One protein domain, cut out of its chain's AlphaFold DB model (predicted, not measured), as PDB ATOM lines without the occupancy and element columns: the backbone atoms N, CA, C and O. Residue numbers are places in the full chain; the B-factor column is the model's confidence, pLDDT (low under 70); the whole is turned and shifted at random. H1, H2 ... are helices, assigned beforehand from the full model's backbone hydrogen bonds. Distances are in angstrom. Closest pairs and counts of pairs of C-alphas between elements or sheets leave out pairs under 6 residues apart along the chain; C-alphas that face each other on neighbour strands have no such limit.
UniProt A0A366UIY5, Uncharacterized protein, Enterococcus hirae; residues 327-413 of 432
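This is residues 327 to 413 of the 432 residues of an uncharacterized protein of Enterococcus hirae (UniProt A0A366UIY5). A compact head of four short helices, H1 to H4, has one long helix, H5, sticking out of it as an arm: residues 392 to 413 of H5 stand free, and with them the whole spans 61 A along its longest axis, against 30 A for the body without them. In the head H2, H3 and H4 pack crosswise on one another, the first turns of H5 pack on H2, and H1 sits at the head's edge, before a long loop that leads to H2. The printed part has 87 residues with five named helices, in the order H1, H2, H3, H4, H5, and no named strand; the class is all helix. The whole is extended, with a radius of gyration of the C-alphas of 18.7 A and spans of 61 by 27 by 20 A.

H1, residues 327 to 331, begins at C-alpha 327 at (167.091, 115.055, 40.791) and is 6.1 A long from first to last C-alpha. H2, residues 343 to 354, begins at C-alpha 343 at (175.175, 102.677, 42.506) and is 16.0 A long. H3, residues 360 to 366, is 10.0 A long, and H4, residues 371 to 379, is 12.5 A long. H5, residues 381 to 413, is 48.1 A long and ends at C-alpha 413 at (173.700, 99.026, 84.300).

H2 is the hub, touching three other helices. H5 touches H2 with residues 381 to 388 alone, at a steep tilt of 45 degrees, opposite ways; their closest C-alphas, of Ala 343 and Leu 384, are 5.4 A apart. H2 touches H4 with residues 346 to 350 alone, about perpendicular at 85 degrees; the closest C-alphas, of Val 350 and Thr 378, are 5.8 A apart. H2 and H3 only just touch, with 3 pairs of C-alphas within 8 A, the closest being those of Leu 353 and Lys 360 at 6.5 A. H3 and H4 touch at a steep tilt of 58 degrees, opposite ways, the C-alphas of Cys 364 and Pro 371 closest at 6.1 A. H1 is close to H2 but not clearly touching, with the C-alphas of Leu 329 and Val 345 closest at 7.9 A. H1 and H5 are apart, as are H3 and H5. In H1, H2, H3, H4 and H5 every O i to N i+4 pair is within hydrogen-bond range.

The C-alphas farthest apart, of Lys 361 and Asn 413, are 61.4 A apart. Without the free stretch, the body of 65 residues spans 30 by 26 by 20 A. The printed part has no cut. The link from H1 to H2, 11 residues, is long; the other three are tight. The mean pLDDT of the printed part is 75.1, and residues 333 to 338 and 392 to 413 are under 70.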
ATOM      1  N   GLU A 327     167.269 113.608  40.931       81.81
ATOM      2  CA  GLU A 327     167.091 115.055  40.791       81.81
ATOM      3  C   GLU A 327     168.446 115.773  40.839       81.81
ATOM      4  O   GLU A 327     168.712 116.635  40.002       81.81
ATOM      5  N   ASP A 328     169.362 115.324  41.700       79.06
ATOM      6  CA  ASP A 328     170.747 115.816  41.725       79.06
ATOM      7  C   ASP A 328     171.443 115.517  40.393       79.06
ATOM      8  O   ASP A 328     172.123 116.368  39.819       79.06
ATOM      9  N   LEU A 329     171.227 114.314  39.845       84.25
ATOM     10  CA  LEU A 329     171.770 113.932  38.544       84.25
ATOM     11  C   LEU A 329     171.273 114.865  37.432       84.25
ATOM     12  O   LEU A 329     172.044 115.210  36.538       84.25
ATOM     13  N   LYS A 330     169.999 115.251  37.468       82.69
ATOM     14  CA  LYS A 330     169.385 116.153  36.489       82.69
ATOM     15  C   LYS A 330     169.918 117.583  36.613       82.69
ATOM     16  O   LYS A 330     170.204 118.205  35.590       82.69
ATOM     17  N   ASN A 331     170.066 118.079  37.838       79.69
ATOM     18  CA  ASN A 331     170.423 119.472  38.112       79.69
ATOM     19  C   ASN A 331     171.937 119.726  38.173       79.69
ATOM     20  O   ASN A 331     172.350 120.872  38.328       79.69
ATOM     21  N   ARG A 332     172.766 118.685  38.015       76.62
ATOM     22  CA  ARG A 332     174.227 118.805  38.071       76.62
ATOM     23  C   ARG A 332     174.793 119.786  37.043       76.62
ATOM     24  O   ARG A 332     174.364 119.836  35.882       76.62
ATOM     25  N   GLU A 333     175.868 120.453  37.441       69.06
ATOM     26  CA  GLU A 333     176.731 121.175  36.514       69.06
ATOM     27  C   GLU A 333     177.542 120.188  35.661       69.06
ATOM     28  O   GLU A 333     178.066 119.177  36.140       69.06
ATOM     29  N   LEU A 334     177.622 120.455  34.357       68.19
ATOM     30  CA  LEU A 334     178.393 119.630  33.430       68.19
ATOM     31  C   LEU A 334     179.848 120.107  33.422       68.19
ATOM     32  O   LEU A 334     180.205 121.010  32.672       68.19
ATOM     33  N   GLY A 335     180.680 119.498  34.265       58.69
ATOM     34  CA  GLY A 335     182.126 119.722  34.272       58.69
ATOM     35  C   GLY A 335     182.894 118.801  33.306       58.69
ATOM     36  O   GLY A 335     182.390 117.736  32.929       58.69
ATOM     37  N   PRO A 336     184.132 119.163  32.923       39.66
ATOM     38  CA  PRO A 336     185.040 118.269  32.213       39.66
ATOM     39  C   PRO A 336     185.549 117.189  33.179       39.66
ATOM     40  O   PRO A 336     186.487 117.399  33.940       39.66
ATOM     41  N   GLY A 337     184.908 116.024  33.187       56.34
ATOM     42  CA  GLY A 337     185.298 114.920  34.060       56.34
ATOM     43  C   GLY A 337     184.398 113.698  33.922       56.34
ATOM     44  O   GLY A 337     183.327 113.748  33.313       56.34
ATOM     45  N   ASN A 338     184.840 112.578  34.494       58.50
ATOM     46  CA  ASN A 338     184.024 111.372  34.572       58.50
ATOM     47  C   ASN A 338     182.862 111.593  35.549       58.50
ATOM     48  O   ASN A 338     183.063 112.021  36.682       58.50
ATOM     49  N   LEU A 339     181.642 111.265  35.113       70.88
ATOM     50  CA  LEU A 339     180.445 111.339  35.948       70.88
ATOM     51  C   LEU A 339     180.562 110.375  37.139       70.88
ATOM     52  O   LEU A 339     180.396 109.163  36.977       70.88
ATOM     53  N   SER A 340     180.802 110.918  38.331       72.06
ATOM     54  CA  SER A 340     180.751 110.163  39.581       72.06
ATOM     55  C   SER A 340     179.319 110.144  40.106       72.06
ATOM     56  O   SER A 340     178.759 111.185  40.429       72.06
ATOM     57  N   CYS A 341     178.701 108.964  40.150       77.56
ATOM     58  CA  CYS A 341     177.376 108.768  40.738       77.56
ATOM     59  C   CYS A 341     177.316 107.432  41.504       77.56
ATOM     60  O   CYS A 341     177.982 106.464  41.107       77.56
ATOM     61  N   PRO A 342     176.541 107.364  42.595       83.31
ATOM     62  CA  PRO A 342     176.407 106.182  43.431       83.31
ATOM     63  C   PRO A 342     175.605 105.094  42.709       83.31
ATOM     64  O   PRO A 342     174.882 105.357  41.737       83.31
ATOM     65  N   ALA A 343     175.772 103.846  43.149       83.81
ATOM     66  CA  ALA A 343     175.175 102.677  42.506       83.81
ATOM     67  C   ALA A 343     173.643 102.753  42.472       83.81
ATOM     68  O   ALA A 343     173.026 102.364  41.483       83.81
ATOM     69  N   GLU A 344     173.050 103.346  43.502       85.75
ATOM     70  CA  GLU A 344     171.625 103.577  43.701       85.75
ATOM     71  C   GLU A 344     171.038 104.442  42.577       85.75
ATOM     72  O   GLU A 344     170.043 104.071  41.951       85.75
ATOM     73  N   VAL A 345     171.701 105.554  42.242       88.25
ATOM     74  CA  VAL A 345     171.268 106.474  41.176       88.25
ATOM     75  C   VAL A 345     171.464 105.849  39.793       88.25
ATOM     76  O   VAL A 345     170.589 105.962  38.927       88.25
ATOM     77  N   LYS A 346     172.575 105.127  39.585       91.75
ATOM     78  CA  LYS A 346     172.817 104.363  38.347       91.75
ATOM     79  C   LYS A 346     171.734 103.302  38.140       91.75
ATOM     80  O   LYS A 346     171.174 103.196  37.049       91.75
ATOM     81  N   ALA A 347     171.415 102.539  39.185       89.44
ATOM     82  CA  ALA A 347     170.391 101.504  39.154       89.44
ATOM     83  C   ALA A 347     168.999 102.101  38.916       89.44
ATOM     84  O   ALA A 347     168.249 101.563  38.103       89.44
ATOM     85  N   ALA A 348     168.672 103.238  39.539       89.75
ATOM     86  CA  ALA A 348     167.416 103.945  39.305       89.75
ATOM     87  C   ALA A 348     167.263 104.378  37.833       89.75
ATOM     88  O   ALA A 348     166.228 104.109  37.226       89.75
ATOM     89  N   CYS A 349     168.314 104.927  37.209       89.56
ATOM     90  CA  CYS A 349     168.305 105.241  35.772       89.56
ATOM     91  C   CYS A 349     168.050 104.002  34.898       89.56
ATOM     92  O   CYS A 349     167.290 104.056  33.933       89.56
ATOM     93  N   VAL A 350     168.684 102.870  35.221       91.00
ATOM     94  CA  VAL A 350     168.495 101.624  34.461       91.00
ATOM     95  C   VAL A 350     167.096 101.035  34.686       91.00
ATOM     96  O   VAL A 350     166.538 100.454  33.756       91.00
ATOM     97  N   ARG A 351     166.488 101.219  35.866       92.19
ATOM     98  CA  ARG A 351     165.094 100.818  36.131       92.19
ATOM     99  C   ARG A 351     164.108 101.572  35.247       92.19
ATOM    100  O   ARG A 351     163.280 100.912  34.631       92.19
ATOM    101  N   LEU A 352     164.264 102.889  35.080       91.44
ATOM    102  CA  LEU A 352     163.435 103.680  34.152       91.44
ATOM    103  C   LEU A 352     163.462 103.100  32.725       91.44
ATOM    104  O   LEU A 352     162.438 103.052  32.042       91.44
ATOM    105  N   LEU A 353     164.629 102.606  32.290       90.69
ATOM    106  CA  LEU A 353     164.793 101.946  30.994       90.69
ATOM    107  C   LEU A 353     164.149 100.549  30.960       90.69
ATOM    108  O   LEU A 353     163.414 100.234  30.025       90.69
ATOM    109  N   LYS A 354     164.426  99.697  31.958       89.56
ATOM    110  CA  LYS A 354     163.920  98.311  32.022       89.56
ATOM    111  C   LYS A 354     162.399  98.249  32.186       89.56
ATOM    112  O   LYS A 354     161.764  97.404  31.559       89.56
ATOM    113  N   ASN A 355     161.823  99.173  32.952       91.38
ATOM    114  CA  ASN A 355     160.380  99.309  33.155       91.38
ATOM    115  C   ASN A 355     159.663  99.937  31.950       91.38
ATOM    116  O   ASN A 355     158.439 100.029  31.950       91.38
ATOM    117  N   LYS A 356     160.409 100.356  30.914       89.31
ATOM    118  CA  LYS A 356     159.897 101.067  29.732       89.31
ATOM    119  C   LYS A 356     159.199 102.394  30.067       89.31
ATOM    120  O   LYS A 356     158.398 102.876  29.272       89.31
ATOM    121  N   GLU A 357     159.530 102.997  31.206       89.44
ATOM    122  CA  GLU A 357     159.040 104.324  31.601       89.44
ATOM    123  C   GLU A 357     159.671 105.418  30.727       89.44
ATOM    124  O   GLU A 357     159.021 106.402  30.380       89.44
ATOM    125  N   MET A 358     160.929 105.222  30.314       90.25
ATOM    126  CA  MET A 358     161.636 106.103  29.383       90.25
ATOM    127  C   MET A 358     162.482 105.307  28.385       90.25
ATOM    128  O   MET A 358     163.069 104.271  28.700       90.25
ATOM    129  N   THR A 359     162.609 105.823  27.164       90.94
ATOM    130  CA  THR A 359     163.541 105.286  26.163       90.94
ATOM    131  C   THR A 359     164.983 105.700  26.461       90.94
ATOM    132  O   THR A 359     165.242 106.726  27.091       90.94
ATOM    133  N   LYS A 360     165.956 104.955  25.917       87.81
ATOM    134  CA  LYS A 360     167.389 105.289  26.021       87.81
ATOM    135  C   LYS A 360     167.681 106.737  25.602       87.81
ATOM    136  O   LYS A 360     168.470 107.412  26.253       87.81
ATOM    137  N   LYS A 361     167.038 107.206  24.525       88.50
ATOM    138  CA  LYS A 361     167.193 108.574  24.015       88.50
ATOM    139  C   LYS A 361     166.681 109.600  25.029       88.50
ATOM    140  O   LYS A 361     167.423 110.508  25.376       88.50
ATOM    141  N   GLN A 362     165.481 109.386  25.570       88.56
ATOM    142  CA  GLN A 362     164.889 110.274  26.573       88.56
ATOM    143  C   GLN A 362     165.717 110.336  27.861       88.56
ATOM    144  O   GLN A 362     165.912 111.421  28.386       88.56
ATOM    145  N   ILE A 363     166.248 109.213  28.359       86.69
ATOM    146  CA  ILE A 363     167.096 109.203  29.567       86.69
ATOM    147  C   ILE A 363     168.394 109.979  29.318       86.69
ATOM    148  O   ILE A 363     168.798 110.793  30.147       86.69
ATOM    149  N   CYS A 364     169.045 109.754  28.172       86.81
ATOM    150  CA  CYS A 364     170.264 110.479  27.819       86.81
ATOM    151  C   CYS A 364     170.028 111.985  27.664       86.81
ATOM    152  O   CYS A 364     170.852 112.769  28.120       86.81
ATOM    153  N   GLU A 365     168.914 112.393  27.058       84.81
ATOM    154  CA  GLU A 365     168.558 113.807  26.906       84.81
ATOM    155  C   GLU A 365     168.188 114.440  28.253       84.81
ATOM    156  O   GLU A 365     168.741 115.473  28.624       84.81
ATOM    157  N   TYR A 366     167.314 113.788  29.023       85.94
ATOM    158  CA  TYR A 366     166.768 114.325  30.270       85.94
ATOM    159  C   TYR A 366     167.820 114.443  31.377       85.94
ATOM    160  O   TYR A 366     167.922 115.477  32.031       85.94
ATOM    161  N   TYR A 367     168.665 113.421  31.538       86.25
ATOM    162  CA  TYR A 367     169.761 113.424  32.512       86.25
ATOM    163  C   TYR A 367     171.096 113.864  31.905       86.25
ATOM    164  O   TYR A 367     172.140 113.715  32.543       86.25
ATOM    165  N   ARG A 368     171.100 114.386  30.670       84.88
ATOM    166  CA  ARG A 368     172.305 114.878  29.980       84.88
ATOM    167  C   ARG A 368     173.453 113.856  30.015       84.88
ATOM    168  O   ARG A 368     174.585 114.185  30.365       84.88
ATOM    169  N   LEU A 369     173.149 112.582  29.764       85.19
ATOM    170  CA  LEU A 369     174.106 111.473  29.808       85.19
ATOM    171  C   LEU A 369     174.641 111.159  28.413       85.19
ATOM    172  O   LEU A 369     173.904 111.129  27.429       85.19
ATOM    173  N   VAL A 370     175.922 110.802  28.343       85.94
ATOM    174  CA  VAL A 370     176.498 110.227  27.125       85.94
ATOM    175  C   VAL A 370     175.896 108.827  26.903       85.94
ATOM    176  O   VAL A 370     175.891 108.016  27.834       85.94
ATOM    177  N   PRO A 371     175.447 108.466  25.683       85.62
ATOM    178  CA  PRO A 371     174.824 107.164  25.414       85.62
ATOM    179  C   PRO A 371     175.669 105.940  25.795       85.62
ATOM    180  O   PRO A 371     175.115 104.888  26.130       85.62
ATOM    181  N   LYS A 372     177.002 106.072  25.747       86.75
ATOM    182  CA  LYS A 372     177.960 105.046  26.181       86.75
ATOM    183  C   LYS A 372     177.905 104.818  27.695       86.75
ATOM    184  O   LYS A 372     177.953 103.675  28.138       86.75
ATOM    185  N   THR A 373     177.728 105.880  28.479       86.94
ATOM    186  CA  THR A 373     177.617 105.818  29.942       86.94
ATOM    187  C   THR A 373     176.392 105.012  30.364       86.94
ATOM    188  O   THR A 373     176.523 104.040  31.106       86.94
ATOM    189  N   LEU A 374     175.218 105.334  29.812       89.56
ATOM    190  CA  LEU A 374     173.982 104.602  30.107       89.56
ATOM    191  C   LEU A 374     174.057 103.134  29.657       89.56
ATOM    192  O   LEU A 374     173.554 102.240  30.340       89.56
ATOM    193  N   HIS A 375     174.717 102.861  28.527       89.19
ATOM    194  CA  HIS A 375     174.947 101.490  28.071       89.19
ATOM    195  C   HIS A 375     175.793 100.685  29.068       89.19
ATOM    196  O   HIS A 375     175.413  99.569  29.418       89.19
ATOM    197  N   ASN A 376     176.883 101.265  29.580       88.81
ATOM    198  CA  ASN A 376     177.735 100.613  30.576       88.81
ATOM    199  C   ASN A 376     176.978 100.314  31.877       88.81
ATOM    200  O   ASN A 376     177.107  99.219  32.418       88.81
ATOM    201  N   TRP A 377     176.151 101.245  32.360       92.94
ATOM    202  CA  TRP A 377     175.318 101.000  33.544       92.94
ATOM    203  C   TRP A 377     174.301  99.886  33.311       92.94
ATOM    204  O   TRP A 377     174.097  99.049  34.182       92.94
ATOM    205  N   THR A 378     173.709  99.834  32.115       91.50
ATOM    206  CA  THR A 378     172.763  98.773  31.744       91.50
ATOM    207  C   THR A 378     173.446  97.406  31.713       91.50
ATOM    208  O   THR A 378     172.893  96.438  32.230       91.50
ATOM    209  N   LYS A 379     174.660  97.325  31.147       93.62
ATOM    210  CA  LYS A 379     175.459  96.092  31.086       93.62
ATOM    211  C   LYS A 379     175.845  95.581  32.480       93.62
ATOM    212  O   LYS A 379     175.836  94.379  32.704       93.62
ATOM    213  N   ASN A 380     176.146  96.490  33.406       91.50
ATOM    214  CA  ASN A 380     176.611  96.166  34.758       91.50
ATOM    215  C   ASN A 380     175.496  96.203  35.817       91.50
ATOM    216  O   ASN A 380     175.786  96.292  37.007       91.50
ATOM    217  N   TYR A 381     174.225  96.159  35.414       91.94
ATOM    218  CA  TYR A 381     173.100  96.372  36.326       91.94
ATOM    219  C   TYR A 381     173.057  95.383  37.498       91.94
ATOM    220  O   TYR A 381     172.823  95.792  38.631       91.94
ATOM    221  N   ASP A 382     173.344  94.105  37.254       88.38
ATOM    222  CA  ASP A 382     173.313  93.087  38.311       88.38
ATOM    223  C   ASP A 382     174.442  93.292  39.336       88.38
ATOM    224  O   ASP A 382     174.261  93.031  40.523       88.38
ATOM    225  N   LEU A 383     175.590  93.827  38.901       87.56
ATOM    226  CA  LEU A 383     176.683  94.216  39.799       87.56
ATOM    227  C   LEU A 383     176.306  95.441  40.637       87.56
ATOM    228  O   LEU A 383     176.595  95.465  41.830       87.56
ATOM    229  N   LEU A 384     175.616  96.422  40.042       88.81
ATOM    230  CA  LEU A 384     175.108  97.587  40.774       88.81
ATOM    231  C   LEU A 384     174.124  97.169  41.874       88.81
ATOM    232  O   LEU A 384     174.197  97.691  42.980       88.81
ATOM    233  N   LEU A 385     173.233  96.210  41.599       87.88
ATOM    234  CA  LEU A 385     172.300  95.697  42.607       87.88
ATOM    235  C   LEU A 385     173.021  94.997  43.764       87.88
ATOM    236  O   LEU A 385     172.683  95.255  44.915       87.88
ATOM    237  N   LYS A 386     174.040  94.178  43.473       86.00
ATOM    238  CA  LYS A 386     174.867  93.539  44.510       86.00
ATOM    239  C   LYS A 386     175.602  94.562  45.375       86.00
ATOM    240  O   LYS A 386     175.672  94.393  46.585       86.00
ATOM    241  N   GLU A 387     176.130  95.632  44.777       85.44
ATOM    242  CA  GLU A 387     176.796  96.708  45.527       85.44
ATOM    243  C   GLU A 387     175.831  97.395  46.507       85.44
ATOM    244  O   GLU A 387     176.180  97.618  47.667       85.44
ATOM    245  N   ILE A 388     174.606  97.689  46.057       83.75
ATOM    246  CA  ILE A 388     173.552  98.282  46.894       83.75
ATOM    247  C   ILE A 388     173.174  97.327  48.034       83.75
ATOM    248  O   ILE A 388     173.041  97.747  49.183       83.75
ATOM    249  N   GLU A 389     173.028  96.037  47.732       80.69
ATOM    250  CA  GLU A 389     172.685  95.016  48.720       80.69
ATOM    251  C   GLU A 389     173.766  94.894  49.804       80.69
ATOM    252  O   GLU A 389     173.450  94.983  50.990       80.69
ATOM    253  N   ILE A 390     175.043  94.804  49.419       77.38
ATOM    254  CA  ILE A 390     176.174  94.739  50.358       77.38
ATOM    255  C   ILE A 390     176.215  95.983  51.254       77.38
ATOM    256  O   ILE A 390     176.381  95.860  52.468       77.38
ATOM    257  N   LYS A 391     176.015  97.182  50.689       73.12
ATOM    258  CA  LYS A 391     175.940  98.419  51.484       73.12
ATOM    259  C   LYS A 391     174.782  98.390  52.478       73.12
ATOM    260  O   LYS A 391     174.964  98.763  53.634       73.12
ATOM    261  N   SER A 392     173.612  97.911  52.056       69.19
ATOM    262  CA  SER A 392     172.444  97.800  52.934       69.19
ATOM    263  C   SER A 392     172.658  96.794  54.074       69.19
ATOM    264  O   SER A 392     172.326  97.091  55.218       69.19
ATOM    265  N   GLN A 393     173.299  95.654  53.799       67.69
ATOM    266  CA  GLN A 393     173.644  94.646  54.803       67.69
ATOM    267  C   GLN A 393     174.723  95.157  55.771       67.69
ATOM    268  O   GLN A 393     174.634  94.925  56.976       67.69
ATOM    269  N   GLY A 394     175.707  95.915  55.277       56.25
ATOM    270  CA  GLY A 394     176.708  96.591  56.109       56.25
ATOM    271  C   GLY A 394     176.085  97.606  57.073       56.25
ATOM    272  O   GLY A 394     176.420  97.635  58.253       56.25
ATOM    273  N   LEU A 395     175.110  98.391  56.605       56.28
ATOM    274  CA  LEU A 395     174.365  99.331  57.450       56.28
ATOM    275  C   LEU A 395     173.471  98.617  58.474       56.28
ATOM    276  O   LEU A 395     173.407  99.034  59.630       56.28
ATOM    277  N   GLN A 396     172.814  97.520  58.086       52.75
ATOM    278  CA  GLN A 396     172.001  96.722  59.007       52.75
ATOM    279  C   GLN A 396     172.853  96.048  60.083       52.75
ATOM    280  O   GLN A 396     172.521  96.134  61.262       52.75
ATOM    281  N   THR A 397     173.974  95.427  59.720       49.09
ATOM    282  CA  THR A 397     174.895  94.807  60.690       49.09
ATOM    283  C   THR A 397     175.486  95.839  61.648       49.09
ATOM    284  O   THR A 397     175.517  95.585  62.852       49.09
ATOM    285  N   PHE A 398     175.835  97.036  61.163       36.06
ATOM    286  CA  PHE A 398     176.259  98.141  62.023       36.06
ATOM    287  C   PHE A 398     175.144  98.564  62.992       36.06
ATOM    288  O   PHE A 398     175.356  98.565  64.203       36.06
ATOM    289  N   SER A 399     173.926  98.804  62.497       45.72
ATOM    290  CA  SER A 399     172.768  99.160  63.331       45.72
ATOM    291  C   SER A 399     172.425  98.083  64.367       45.72
ATOM    292  O   SER A 399     172.057  98.409  65.493       45.72
ATOM    293  N   THR A 400     172.557  96.803  64.012       47.97
ATOM    294  CA  THR A 400     172.281  95.682  64.923       47.97
ATOM    295  C   THR A 400     173.393  95.540  65.961       47.97
ATOM    296  O   THR A 400     173.112  95.265  67.121       47.97
ATOM    297  N   SER A 401     174.654  95.789  65.589       47.34
ATOM    298  CA  SER A 401     175.784  95.778  66.527       47.34
ATOM    299  C   SER A 401     175.706  96.917  67.548       47.34
ATOM    300  O   SER A 401     175.925  96.682  68.733       47.34
ATOM    301  N   VAL A 402     175.296  98.116  67.119       46.12
ATOM    302  CA  VAL A 402     175.039  99.262  68.006       46.12
ATOM    303  C   VAL A 402     173.817  98.996  68.888       46.12
ATOM    304  O   VAL A 402     173.868  99.243  70.090       46.12
ATOM    305  N   GLY A 403     172.742  98.430  68.330       40.53
ATOM    306  CA  GLY A 403     171.560  98.017  69.092       40.53
ATOM    307  C   GLY A 403     171.883  96.974  70.166       40.53
ATOM    308  O   GLY A 403     171.503  97.144  71.321       40.53
ATOM    309  N   ASN A 404     172.659  95.944  69.820       45.72
ATOM    310  CA  ASN A 404     173.099  94.911  70.756       45.72
ATOM    311  C   ASN A 404     174.054  95.472  71.818       45.72
ATOM    312  O   ASN A 404     173.905  95.145  72.991       45.72
ATOM    313  N   ALA A 405     174.977  96.368  71.447       49.91
ATOM    314  CA  ALA A 405     175.841  97.055  72.407       49.91
ATOM    315  C   ALA A 405     175.032  97.913  73.399       49.91
ATOM    316  O   ALA A 405     175.348  97.936  74.587       49.91
ATOM    317  N   LYS A 406     173.950  98.559  72.937       48.91
ATOM    318  CA  LYS A 406     173.040  99.340  73.787       48.91
ATOM    319  C   LYS A 406     172.267  98.440  74.758       48.91
ATOM    320  O   LYS A 406     172.210  98.760  75.938       48.91
ATOM    321  N   ILE A 407     171.768  97.284  74.305       50.34
ATOM    322  CA  ILE A 407     171.093  96.293  75.168       50.34
ATOM    323  C   ILE A 407     172.056  95.743  76.229       50.34
ATOM    324  O   ILE A 407     171.713  95.724  77.407       50.34
ATOM    325  N   THR A 408     173.283  95.368  75.849       47.69
ATOM    326  CA  THR A 408     174.281  94.859  76.801       47.69
ATOM    327  C   THR A 408     174.711  95.928  77.811       47.69
ATOM    328  O   THR A 408     174.897  95.609  78.985       47.69
ATOM    329  N   ALA A 409     174.824  97.197  77.408       46.34
ATOM    330  CA  ALA A 409     175.102  98.300  78.330       46.34
ATOM    331  C   ALA A 409     173.940  98.538  79.313       46.34
ATOM    332  O   ALA A 409     174.173  98.692  80.510       46.34
ATOM    333  N   THR A 410     172.688  98.490  78.845       50.16
ATOM    334  CA  THR A 410     171.502  98.623  79.707       50.16
ATOM    335  C   THR A 410     171.360  97.444  80.675       50.16
ATOM    336  O   THR A 410     171.139  97.669  81.862       50.16
ATOM    337  N   GLU A 411     171.571  96.201  80.231       46.06
ATOM    338  CA  GLU A 411     171.589  95.028  81.122       46.06
ATOM    339  C   GLU A 411     172.729  95.095  82.147       46.06
ATOM    340  O   GLU A 411     172.543  94.716  83.304       46.06
ATOM    341  N   SER A 412     173.899  95.611  81.756       47.22
ATOM    342  CA  SER A 412     175.029  95.806  82.670       47.22
ATOM    343  C   SER A 412     174.710  96.847  83.743       47.22
ATOM    344  O   SER A 412     174.975  96.599  84.917       47.22
ATOM    345  N   ASN A 413     174.078  97.961  83.369       48.50
ATOM    346  CA  ASN A 413     173.700  99.026  84.300       48.50
ATOM    347  C   ASN A 413     172.583  98.586  85.260       48.50
ATOM    348  O   ASN A 413     172.717  98.791  86.463       48.50
TER     349      ASN A 413